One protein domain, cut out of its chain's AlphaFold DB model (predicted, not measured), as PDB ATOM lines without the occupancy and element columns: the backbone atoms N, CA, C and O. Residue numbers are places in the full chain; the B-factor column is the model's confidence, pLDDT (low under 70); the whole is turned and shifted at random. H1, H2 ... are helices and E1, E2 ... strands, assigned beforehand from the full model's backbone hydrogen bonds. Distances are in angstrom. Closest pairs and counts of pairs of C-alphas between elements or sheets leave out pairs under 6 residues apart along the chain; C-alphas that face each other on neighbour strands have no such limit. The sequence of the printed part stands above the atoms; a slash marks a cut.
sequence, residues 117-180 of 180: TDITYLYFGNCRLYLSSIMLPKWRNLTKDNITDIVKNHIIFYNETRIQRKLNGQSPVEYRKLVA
ATOM      1  N   THR A 117     152.705 123.742 163.091       88.88
ATOM      2  CA  THR A 117     152.712 123.026 164.370       88.88
ATOM      3  C   THR A 117     151.688 121.915 164.372       88.88
ATOM      4  O   THR A 117     150.554 122.138 163.948       88.88
ATOM      5  N   ASP A 118     152.061 120.762 164.911       89.25
ATOM      6  CA  ASP A 118     151.141 119.650 165.132       89.25
ATOM      7  C   ASP A 118     151.176 119.199 166.592       89.25
ATOM      8  O   ASP A 118     152.239 119.175 167.222       89.25
ATOM      9  N   ILE A 119     150.002 118.839 167.117       88.38
ATOM     10  CA  ILE A 119     149.851 118.298 168.465       88.38
ATOM     11  C   ILE A 119     149.226 116.920 168.374       88.38
ATOM     12  O   ILE A 119     148.034 116.764 168.105       88.38
ATOM     13  N   THR A 120     150.031 115.925 168.713       88.19
ATOM     14  CA  THR A 120     149.607 114.534 168.769       88.19
ATOM     15  C   THR A 120     149.424 114.121 170.225       88.19
ATOM     16  O   THR A 120     150.344 114.204 171.036       88.19
ATOM     17  N   TYR A 121     148.224 113.663 170.580       89.12
ATOM     18  CA  TYR A 121     147.953 113.131 171.914       89.12
ATOM     19  C   TYR A 121     148.345 111.660 171.998       89.12
ATOM     20  O   TYR A 121     147.917 110.851 171.180       89.12
ATOM     21  N   LEU A 122     149.115 111.324 173.027       90.88
ATOM     22  CA  LEU A 122     149.635 109.989 173.280       90.88
ATOM     23  C   LEU A 122     149.108 109.481 174.624       90.88
ATOM     24  O   LEU A 122     149.031 110.231 175.601       90.88
ATOM     25  N   TYR A 123     148.741 108.205 174.672       90.69
ATOM     26  CA  TYR A 123     148.205 107.564 175.870       90.69
ATOM     27  C   TYR A 123     149.280 106.700 176.526       90.69
ATOM     28  O   TYR A 123     149.850 105.822 175.881       90.69
ATOM     29  N   PHE A 124     149.527 106.938 177.813       91.31
ATOM     30  CA  PHE A 124     150.476 106.198 178.639       91.31
ATOM     31  C   PHE A 124     149.764 105.738 179.913       91.31
ATOM     32  O   PHE A 124     149.650 106.484 180.887       91.31
ATOM     33  N   GLY A 125     149.232 104.512 179.888       89.88
ATOM     34  CA  GLY A 125     148.373 104.001 180.957       89.88
ATOM     35  C   GLY A 125     147.147 104.896 181.156       89.88
ATOM     36  O   GLY A 125     146.424 105.185 180.203       89.88
ATOM     37  N   ASN A 126     146.952 105.377 182.386       89.50
ATOM     38  CA  ASN A 126     145.858 106.290 182.740       89.50
ATOM     39  C   ASN A 126     146.192 107.771 182.481       89.50
ATOM     40  O   ASN A 126     145.367 108.645 182.744       89.50
ATOM     41  N   CYS A 127     147.388 108.066 181.970       85.06
ATOM     42  CA  CYS A 127     147.839 109.420 181.688       85.06
ATOM     43  C   CYS A 127     147.761 109.715 180.187       85.06
ATOM     44  O   CYS A 127     148.115 108.890 179.342       85.06
ATOM     45  N   ARG A 128     147.342 110.934 179.847       87.50
ATOM     46  CA  ARG A 128     147.369 111.450 178.476       87.50
ATOM     47  C   ARG A 128     148.448 112.518 178.376       87.50
ATOM     48  O   ARG A 128     148.335 113.568 179.001       87.50
ATOM     49  N   LEU A 129     149.472 112.246 177.578       87.75
ATOM     50  CA  LEU A 129     150.511 113.209 177.226       87.75
ATOM     51  C   LEU A 129     150.237 113.774 175.831       87.75
ATOM     52  O   LEU A 129     149.396 113.268 175.083       87.75
ATOM     53  N   TYR A 130     150.932 114.848 175.478       86.06
ATOM     54  CA  TYR A 130     150.902 115.387 174.127       86.06
ATOM     55  C   TYR A 130     152.325 115.635 173.636       86.06
ATOM     56  O   TYR A 130     153.177 116.118 174.377       86.06
ATOM     57  N   LEU A 131     152.564 115.288 172.378       88.31
ATOM     58  CA  LEU A 131     153.748 115.659 171.627       88.31
ATOM     59  C   LEU A 131     153.403 116.913 170.827       88.31
ATOM     60  O   LEU A 131     152.478 116.882 170.020       88.31
ATOM     61  N   SER A 132     154.137 117.998 171.065       89.06
ATOM     62  CA  SER A 132     154.059 119.210 170.250       89.06
ATOM     63  C   SER A 132     155.261 119.245 169.319       89.06
ATOM     64  O   SER A 132     156.402 119.257 169.781       89.06
ATOM     65  N   SER A 133     155.005 119.232 168.016       90.50
ATOM     66  CA  SER A 133     156.037 119.368 166.993       90.50
ATOM     67  C   SER A 133     155.917 120.728 166.317       90.50
ATOM     68  O   SER A 133     154.815 121.208 166.051       90.50
ATOM     69  N   ILE A 134     157.062 121.360 166.061       87.88
ATOM     70  CA  ILE A 134     157.153 122.655 165.390       87.88
ATOM     71  C   ILE A 134     158.090 122.478 164.203       87.88
ATOM     72  O   ILE A 134     159.262 122.145 164.370       87.88
ATOM     73  N   MET A 135     157.568 122.700 163.003       85.31
ATOM     74  CA  MET A 135     158.343 122.751 161.776       85.31
ATOM     75  C   MET A 135     158.601 124.212 161.419       85.31
ATOM     76  O   MET A 135     157.674 125.011 161.251       85.31
ATOM     77  N   LEU A 136     159.886 124.545 161.310       81.94
ATOM     78  CA  LEU A 136     160.335 125.865 160.898       81.94
ATOM     79  C   LEU A 136     160.457 125.905 159.370       81.94
ATOM     80  O   LEU A 136     161.086 125.011 158.794       81.94
ATOM     81  N   PRO A 137     159.883 126.920 158.704       78.62
ATOM     82  CA  PRO A 137     160.124 127.134 157.290       78.62
ATOM     83  C   PRO A 137     161.603 127.461 157.034       78.62
ATOM     84  O   PRO A 137     162.337 127.897 157.926       78.62
ATOM     85  N   LYS A 138     162.066 127.209 155.806       72.94
ATOM     86  CA  LYS A 138     163.483 127.334 155.454       72.94
ATOM     87  C   LYS A 138     163.893 128.808 155.476       72.94
ATOM     88  O   LYS A 138     163.552 129.559 154.572       72.94
ATOM     89  N   TRP A 139     164.670 129.193 156.486       74.62
ATOM     90  CA  TRP A 139     165.219 130.538 156.649       74.62
ATOM     91  C   TRP A 139     166.750 130.518 156.541       74.62
ATOM     92  O   TRP A 139     167.399 129.583 157.014       74.62
ATOM     93  N   ARG A 140     167.342 131.534 155.896       69.69
ATOM     94  CA  ARG A 140     168.777 131.554 155.545       69.69
ATOM     95  C   ARG A 140     169.732 131.665 156.744       69.69
ATOM     96  O   ARG A 140     170.859 131.207 156.617       69.69
ATOM     97  N   ASN A 141     169.295 132.205 157.888       74.50
ATOM     98  CA  ASN A 141     170.183 132.586 159.004       74.50
ATOM     99  C   ASN A 141     169.779 131.978 160.368       74.50
ATOM    100  O   ASN A 141     169.878 132.634 161.408       74.50
ATOM    101  N   LEU A 142     169.306 130.727 160.387       76.06
ATOM    102  CA  LEU A 142     168.949 130.024 161.629       76.06
ATOM    103  C   LEU A 142     170.183 129.794 162.521       76.06
ATOM    104  O   LEU A 142     171.082 129.039 162.161       76.06
ATOM    105  N   THR A 143     170.192 130.395 163.713       82.75
ATOM    106  CA  THR A 143     171.160 130.112 164.786       82.75
ATOM    107  C   THR A 143     170.477 129.363 165.934       82.75
ATOM    108  O   THR A 143     169.249 129.349 166.045       82.75
ATOM    109  N   LYS A 144     171.267 128.731 166.812       83.81
ATOM    110  CA  LYS A 144     170.749 127.986 167.973       83.81
ATOM    111  C   LYS A 144     169.926 128.872 168.918       83.81
ATOM    112  O   LYS A 144     168.881 128.439 169.409       83.81
ATOM    113  N   ASP A 145     170.373 130.104 169.137       83.25
ATOM    114  CA  ASP A 145     169.687 131.064 170.007       83.25
ATOM    115  C   ASP A 145     168.355 131.496 169.385       83.25
ATOM    116  O   ASP A 145     167.315 131.386 170.033       83.25
ATOM    117  N   ASN A 146     168.349 131.793 168.079       82.94
ATOM    118  CA  ASN A 146     167.129 132.120 167.337       82.94
ATOM    119  C   ASN A 146     166.085 130.993 167.417       82.94
ATOM    120  O   ASN A 146     164.898 131.256 167.597       82.94
ATOM    121  N   ILE A 147     166.506 129.727 167.306       84.94
ATOM    122  CA  ILE A 147     165.597 128.574 167.438       84.94
ATOM    123  C   ILE A 147     165.019 128.500 168.854       84.94
ATOM    124  O   ILE A 147     163.818 128.284 169.022       84.94
ATOM    125  N   THR A 148     165.862 128.687 169.870       87.94
ATOM    126  CA  THR A 148     165.439 128.646 171.275       87.94
ATOM    127  C   THR A 148     164.387 129.714 171.558       87.94
ATOM    128  O   THR A 148     163.367 129.422 172.187       87.94
ATOM    129  N   ASP A 149     164.591 130.924 171.044       88.31
ATOM    130  CA  ASP A 149     163.654 132.031 171.209       88.31
ATOM    131  C   ASP A 149     162.339 131.786 170.468       88.31
ATOM    132  O   ASP A 149     161.271 132.021 171.031       88.31
ATOM    133  N   ILE A 150     162.381 131.226 169.255       87.00
ATOM    134  CA  ILE A 150     161.168 130.832 168.519       87.00
ATOM    135  C   ILE A 150     160.340 129.829 169.328       87.00
ATOM    136  O   ILE A 150     159.127 130.001 169.473       87.00
ATOM    137  N   VAL A 151     160.977 128.795 169.887       88.06
ATOM    138  CA  VAL A 151     160.275 127.781 170.687       88.06
ATOM    139  C   VAL A 151     159.689 128.397 171.958       88.06
ATOM    140  O   VAL A 151     158.516 128.165 172.252       88.06
ATOM    141  N   LYS A 152     160.453 129.219 172.688       89.38
ATOM    142  CA  LYS A 152     159.962 129.917 173.889       89.38
ATOM    143  C   LYS A 152     158.766 130.813 173.569       89.38
ATOM    144  O   LYS A 152     157.734 130.705 174.227       89.38
ATOM    145  N   ASN A 153     158.873 131.629 172.524       89.12
ATOM    146  CA  ASN A 153     157.804 132.524 172.090       89.12
ATOM    147  C   ASN A 153     156.552 131.748 171.675       89.12
ATOM    148  O   ASN A 153     155.441 132.136 172.029       89.12
ATOM    149  N   HIS A 154     156.713 130.617 170.979       88.38
ATOM    150  CA  HIS A 154     155.590 129.748 170.641       88.38
ATOM    151  C   HIS A 154     154.905 129.176 171.890       88.38
ATOM    152  O   HIS A 154     153.678 129.184 171.968       88.38
ATOM    153  N   ILE A 155     155.675 128.706 172.877       88.62
ATOM    154  CA  ILE A 155     155.136 128.167 174.135       88.62
ATOM    155  C   ILE A 155     154.346 129.239 174.893       88.62
ATOM    156  O   ILE A 155     153.241 128.950 175.359       88.62
ATOM    157  N   ILE A 156     154.887 130.458 174.994       89.00
ATOM    158  CA  ILE A 156     154.217 131.600 175.634       89.00
ATOM    159  C   ILE A 156     152.916 131.906 174.896       89.00
ATOM    160  O   ILE A 156     151.843 131.849 175.492       89.00
ATOM    161  N   PHE A 157     152.979 132.109 173.577       88.31
ATOM    162  CA  PHE A 157     151.796 132.370 172.762       88.31
ATOM    163  C   PHE A 157     150.723 131.287 172.945       88.31
ATOM    164  O   PHE A 157     149.557 131.600 173.177       88.31
ATOM    165  N   TYR A 158     151.106 130.007 172.885       85.75
ATOM    166  CA  TYR A 158     150.176 128.883 172.970       85.75
ATOM    167  C   TYR A 158     149.449 128.811 174.318       85.75
ATOM    168  O   TYR A 158     148.279 128.423 174.351       85.75
ATOM    169  N   ASN A 159     150.130 129.160 175.414       85.56
ATOM    170  CA  ASN A 159     149.608 129.033 176.774       85.56
ATOM    171  C   ASN A 159     148.944 130.308 177.307       85.56
ATOM    172  O   ASN A 159     147.961 130.197 178.040       85.56
ATOM    173  N   GLU A 160     149.462 131.479 176.946       86.50
ATOM    174  CA  GLU A 160     149.123 132.757 177.584       86.50
ATOM    175  C   GLU A 160     148.393 133.725 176.655       86.50
ATOM    176  O   GLU A 160     147.613 134.541 177.125       86.50
ATOM    177  N   THR A 161     148.599 133.646 175.339       82.25
ATOM    178  CA  THR A 161     148.068 134.664 174.409       82.25
ATOM    179  C   THR A 161     147.007 134.115 173.463       82.25
ATOM    180  O   THR A 161     146.155 134.855 172.974       82.25
ATOM    181  N   ARG A 162     147.035 132.814 173.160       82.56
ATOM    182  CA  ARG A 162     146.159 132.209 172.155       82.56
ATOM    183  C   ARG A 162     144.703 132.217 172.614       82.56
ATOM    184  O   ARG A 162     144.285 131.386 173.416       82.56
ATOM    185  N   ILE A 163     143.913 133.077 171.988       73.94
ATOM    186  CA  ILE A 163     142.476 133.171 172.221       73.94
ATOM    187  C   ILE A 163     141.758 132.033 171.488       73.94
ATOM    188  O   ILE A 163     141.888 131.864 170.274       73.94
ATOM    189  N   GLN A 164     140.961 131.254 172.219       72.44
ATOM    190  CA  GLN A 164     140.070 130.248 171.643       72.44
ATOM    191  C   GLN A 164     138.623 130.573 172.011       72.44
ATOM    192  O   GLN A 164     138.304 130.740 173.185       72.44
ATOM    193  N   ARG A 165     137.708 130.572 171.027       74.50
ATOM    194  CA  ARG A 165     136.263 130.751 171.299       74.50
ATOM    195  C   ARG A 165     135.727 129.725 172.301       74.50
ATOM    196  O   ARG A 165     134.865 130.059 173.098       74.50
ATOM    197  N   LYS A 166     136.273 128.503 172.295       77.75
ATOM    198  CA  LYS A 166     135.921 127.439 173.250       77.75
ATOM    199  C   LYS A 166     136.272 127.791 174.705       77.75
ATOM    200  O   LYS A 166     135.666 127.242 175.614       77.75
ATOM    201  N   LEU A 167     137.237 128.683 174.914       81.62
ATOM    202  CA  LEU A 167     137.689 129.134 176.232       81.62
ATOM    203  C   LEU A 167     137.077 130.494 176.604       81.62
ATOM    204  O   LEU A 167     137.661 131.234 177.383       81.62
ATOM    205  N   ASN A 168     135.937 130.868 176.009       81.12
ATOM    206  CA  ASN A 168     135.267 132.154 176.240       81.12
ATOM    207  C   ASN A 168     136.179 133.381 176.055       81.12
ATOM    208  O   ASN A 168     136.015 134.393 176.727       81.12
ATOM    209  N   GLY A 169     137.149 133.297 175.142       81.88
ATOM    210  CA  GLY A 169     138.075 134.396 174.875       81.88
ATOM    211  C   GLY A 169     139.303 134.454 175.794       81.88
ATOM    212  O   GLY A 169     140.152 135.314 175.591       81.88
ATOM    213  N   GLN A 170     139.423 133.544 176.761       83.25
ATOM    214  CA  GLN A 170     140.538 133.491 177.709       83.25
ATOM    215  C   GLN A 170     141.727 132.705 177.153       83.25
ATOM    216  O   GLN A 170     141.580 131.859 176.259       83.25
ATOM    217  N   SER A 171     142.905 132.939 177.733       86.19
ATOM    218  CA  SER A 171     144.069 132.096 177.482       86.19
ATOM    219  C   SER A 171     143.915 130.705 178.122       86.19
ATOM    220  O   SER A 171     143.207 130.536 179.122       86.19
ATOM    221  N   PRO A 172     144.602 129.670 177.603       85.00
ATOM    222  CA  PRO A 172     144.581 128.336 178.201       85.00
ATOM    223  C   PRO A 172     145.033 128.261 179.661       85.00
ATOM    224  O   PRO A 172     144.626 127.339 180.368       85.00
ATOM    225  N   VAL A 173     145.917 129.151 180.119       86.00
ATOM    226  CA  VAL A 173     146.340 129.200 181.527       86.00
ATOM    227  C   VAL A 173     145.262 129.833 182.403       86.00
ATOM    228  O   VAL A 173     144.928 129.263 183.439       86.00
ATOM    229  N   GLU A 174     144.682 130.959 181.989       85.25
ATOM    230  CA  GLU A 174     143.589 131.610 182.727       85.25
ATOM    231  C   GLU A 174     142.373 130.696 182.847       85.25
ATOM    232  O   GLU A 174     141.849 130.505 183.941       85.25
ATOM    233  N   TYR A 175     141.991 130.042 181.749       86.62
ATOM    234  CA  TYR A 175     140.895 129.081 181.753       86.62
ATOM    235  C   TYR A 175     141.148 127.928 182.734       86.62
ATOM    236  O   TYR A 175     140.261 127.546 183.490       86.62
ATOM    237  N   ARG A 176     142.378 127.389 182.775       84.38
ATOM    238  CA  ARG A 176     142.751 126.335 183.735       84.38
ATOM    239  C   ARG A 176     142.650 126.806 185.183       84.38
ATOM    240  O   ARG A 176     142.210 126.026 186.013       84.38
ATOM    241  N   LYS A 177     143.031 128.053 185.478       87.69
ATOM    242  CA  LYS A 177     142.913 128.635 186.825       87.69
ATOM    243  C   LYS A 177     141.463 128.840 187.268       87.69
ATOM    244  O   LYS A 177     141.216 128.844 188.460       87.69
ATOM    245  N   LEU A 178     140.536 129.043 186.333       82.56
ATOM    246  CA  LEU A 178     139.111 129.224 186.634       82.56
ATOM    247  C   LEU A 178     138.345 127.905 186.786       82.56
ATOM    248  O   LEU A 178     137.285 127.886 187.401       82.56
ATOM    249  N   VAL A 179     138.840 126.832 186.164       78.25
ATOM    250  CA  VAL A 179     138.223 125.493 186.195       78.25
ATOM    251  C   VAL A 179     138.802 124.610 187.310       78.25
ATOM    252  O   VAL A 179     138.174 123.616 187.671       78.25
ATOM    253  N   ALA A 180     139.989 124.951 187.821       63.81
ATOM    254  CA  ALA A 180     140.609 124.327 188.992       63.81
ATOM    255  C   ALA A 180     139.999 124.865 190.292       63.81
ATOM    256  O   ALA A 180     139.831 124.041 191.217       63.81
TER     257      ALA A 180
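This is residues 117 to 180 of the 180 residues of the protein "HTH_21 domain-containing protein" of Streptococcus vestibularis ATCC 49124 (UniProt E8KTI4). The domain is a loose, open V: the strand hairpin E1 and E2 makes one arm, and the long helix H1, with the short helix H2 at its far end, makes the other. The printed part has 64 residues, running E1, E2, H1, H2; the sheet, E1 - E2, is antiparallel and the class mixed. The radius of gyration of the C-alphas is 14.9 A, and they span 43 by 32 by 18 A.

E1, residues 117 to 124, and E2, residues 127 to 135, form a hairpin at 157 degrees, with N 120 and O 131 2.9 A apart, within hydrogen-bond range. H1, residues 144 to 161, is apart from E1. H1 touches H2, residues 172 to 179, with residues 158 to 160 alone; the closest C-alphas, of Asn 159 and Pro 172, are 5.3 A apart. They run the same way at a shallow tilt of 34 degrees, only just short of steep. H2 is apart from both strands. In H1 and H2 every O i to N i+4 pair is within hydrogen-bond range.

E1 begins at C-alpha 117 (152.712, 123.026, 164.370) and measures 22.2 A, E2 26.2 A, H1 24.5 A and H2 10.6 A, ending at C-alpha 179 (138.223, 125.493, 186.195).

The C-alphas of Arg 140 and Ala 180, the two farthest apart, are 44.3 A apart; these two residues have pLDDT under 70. The printed part has no cut and no long link.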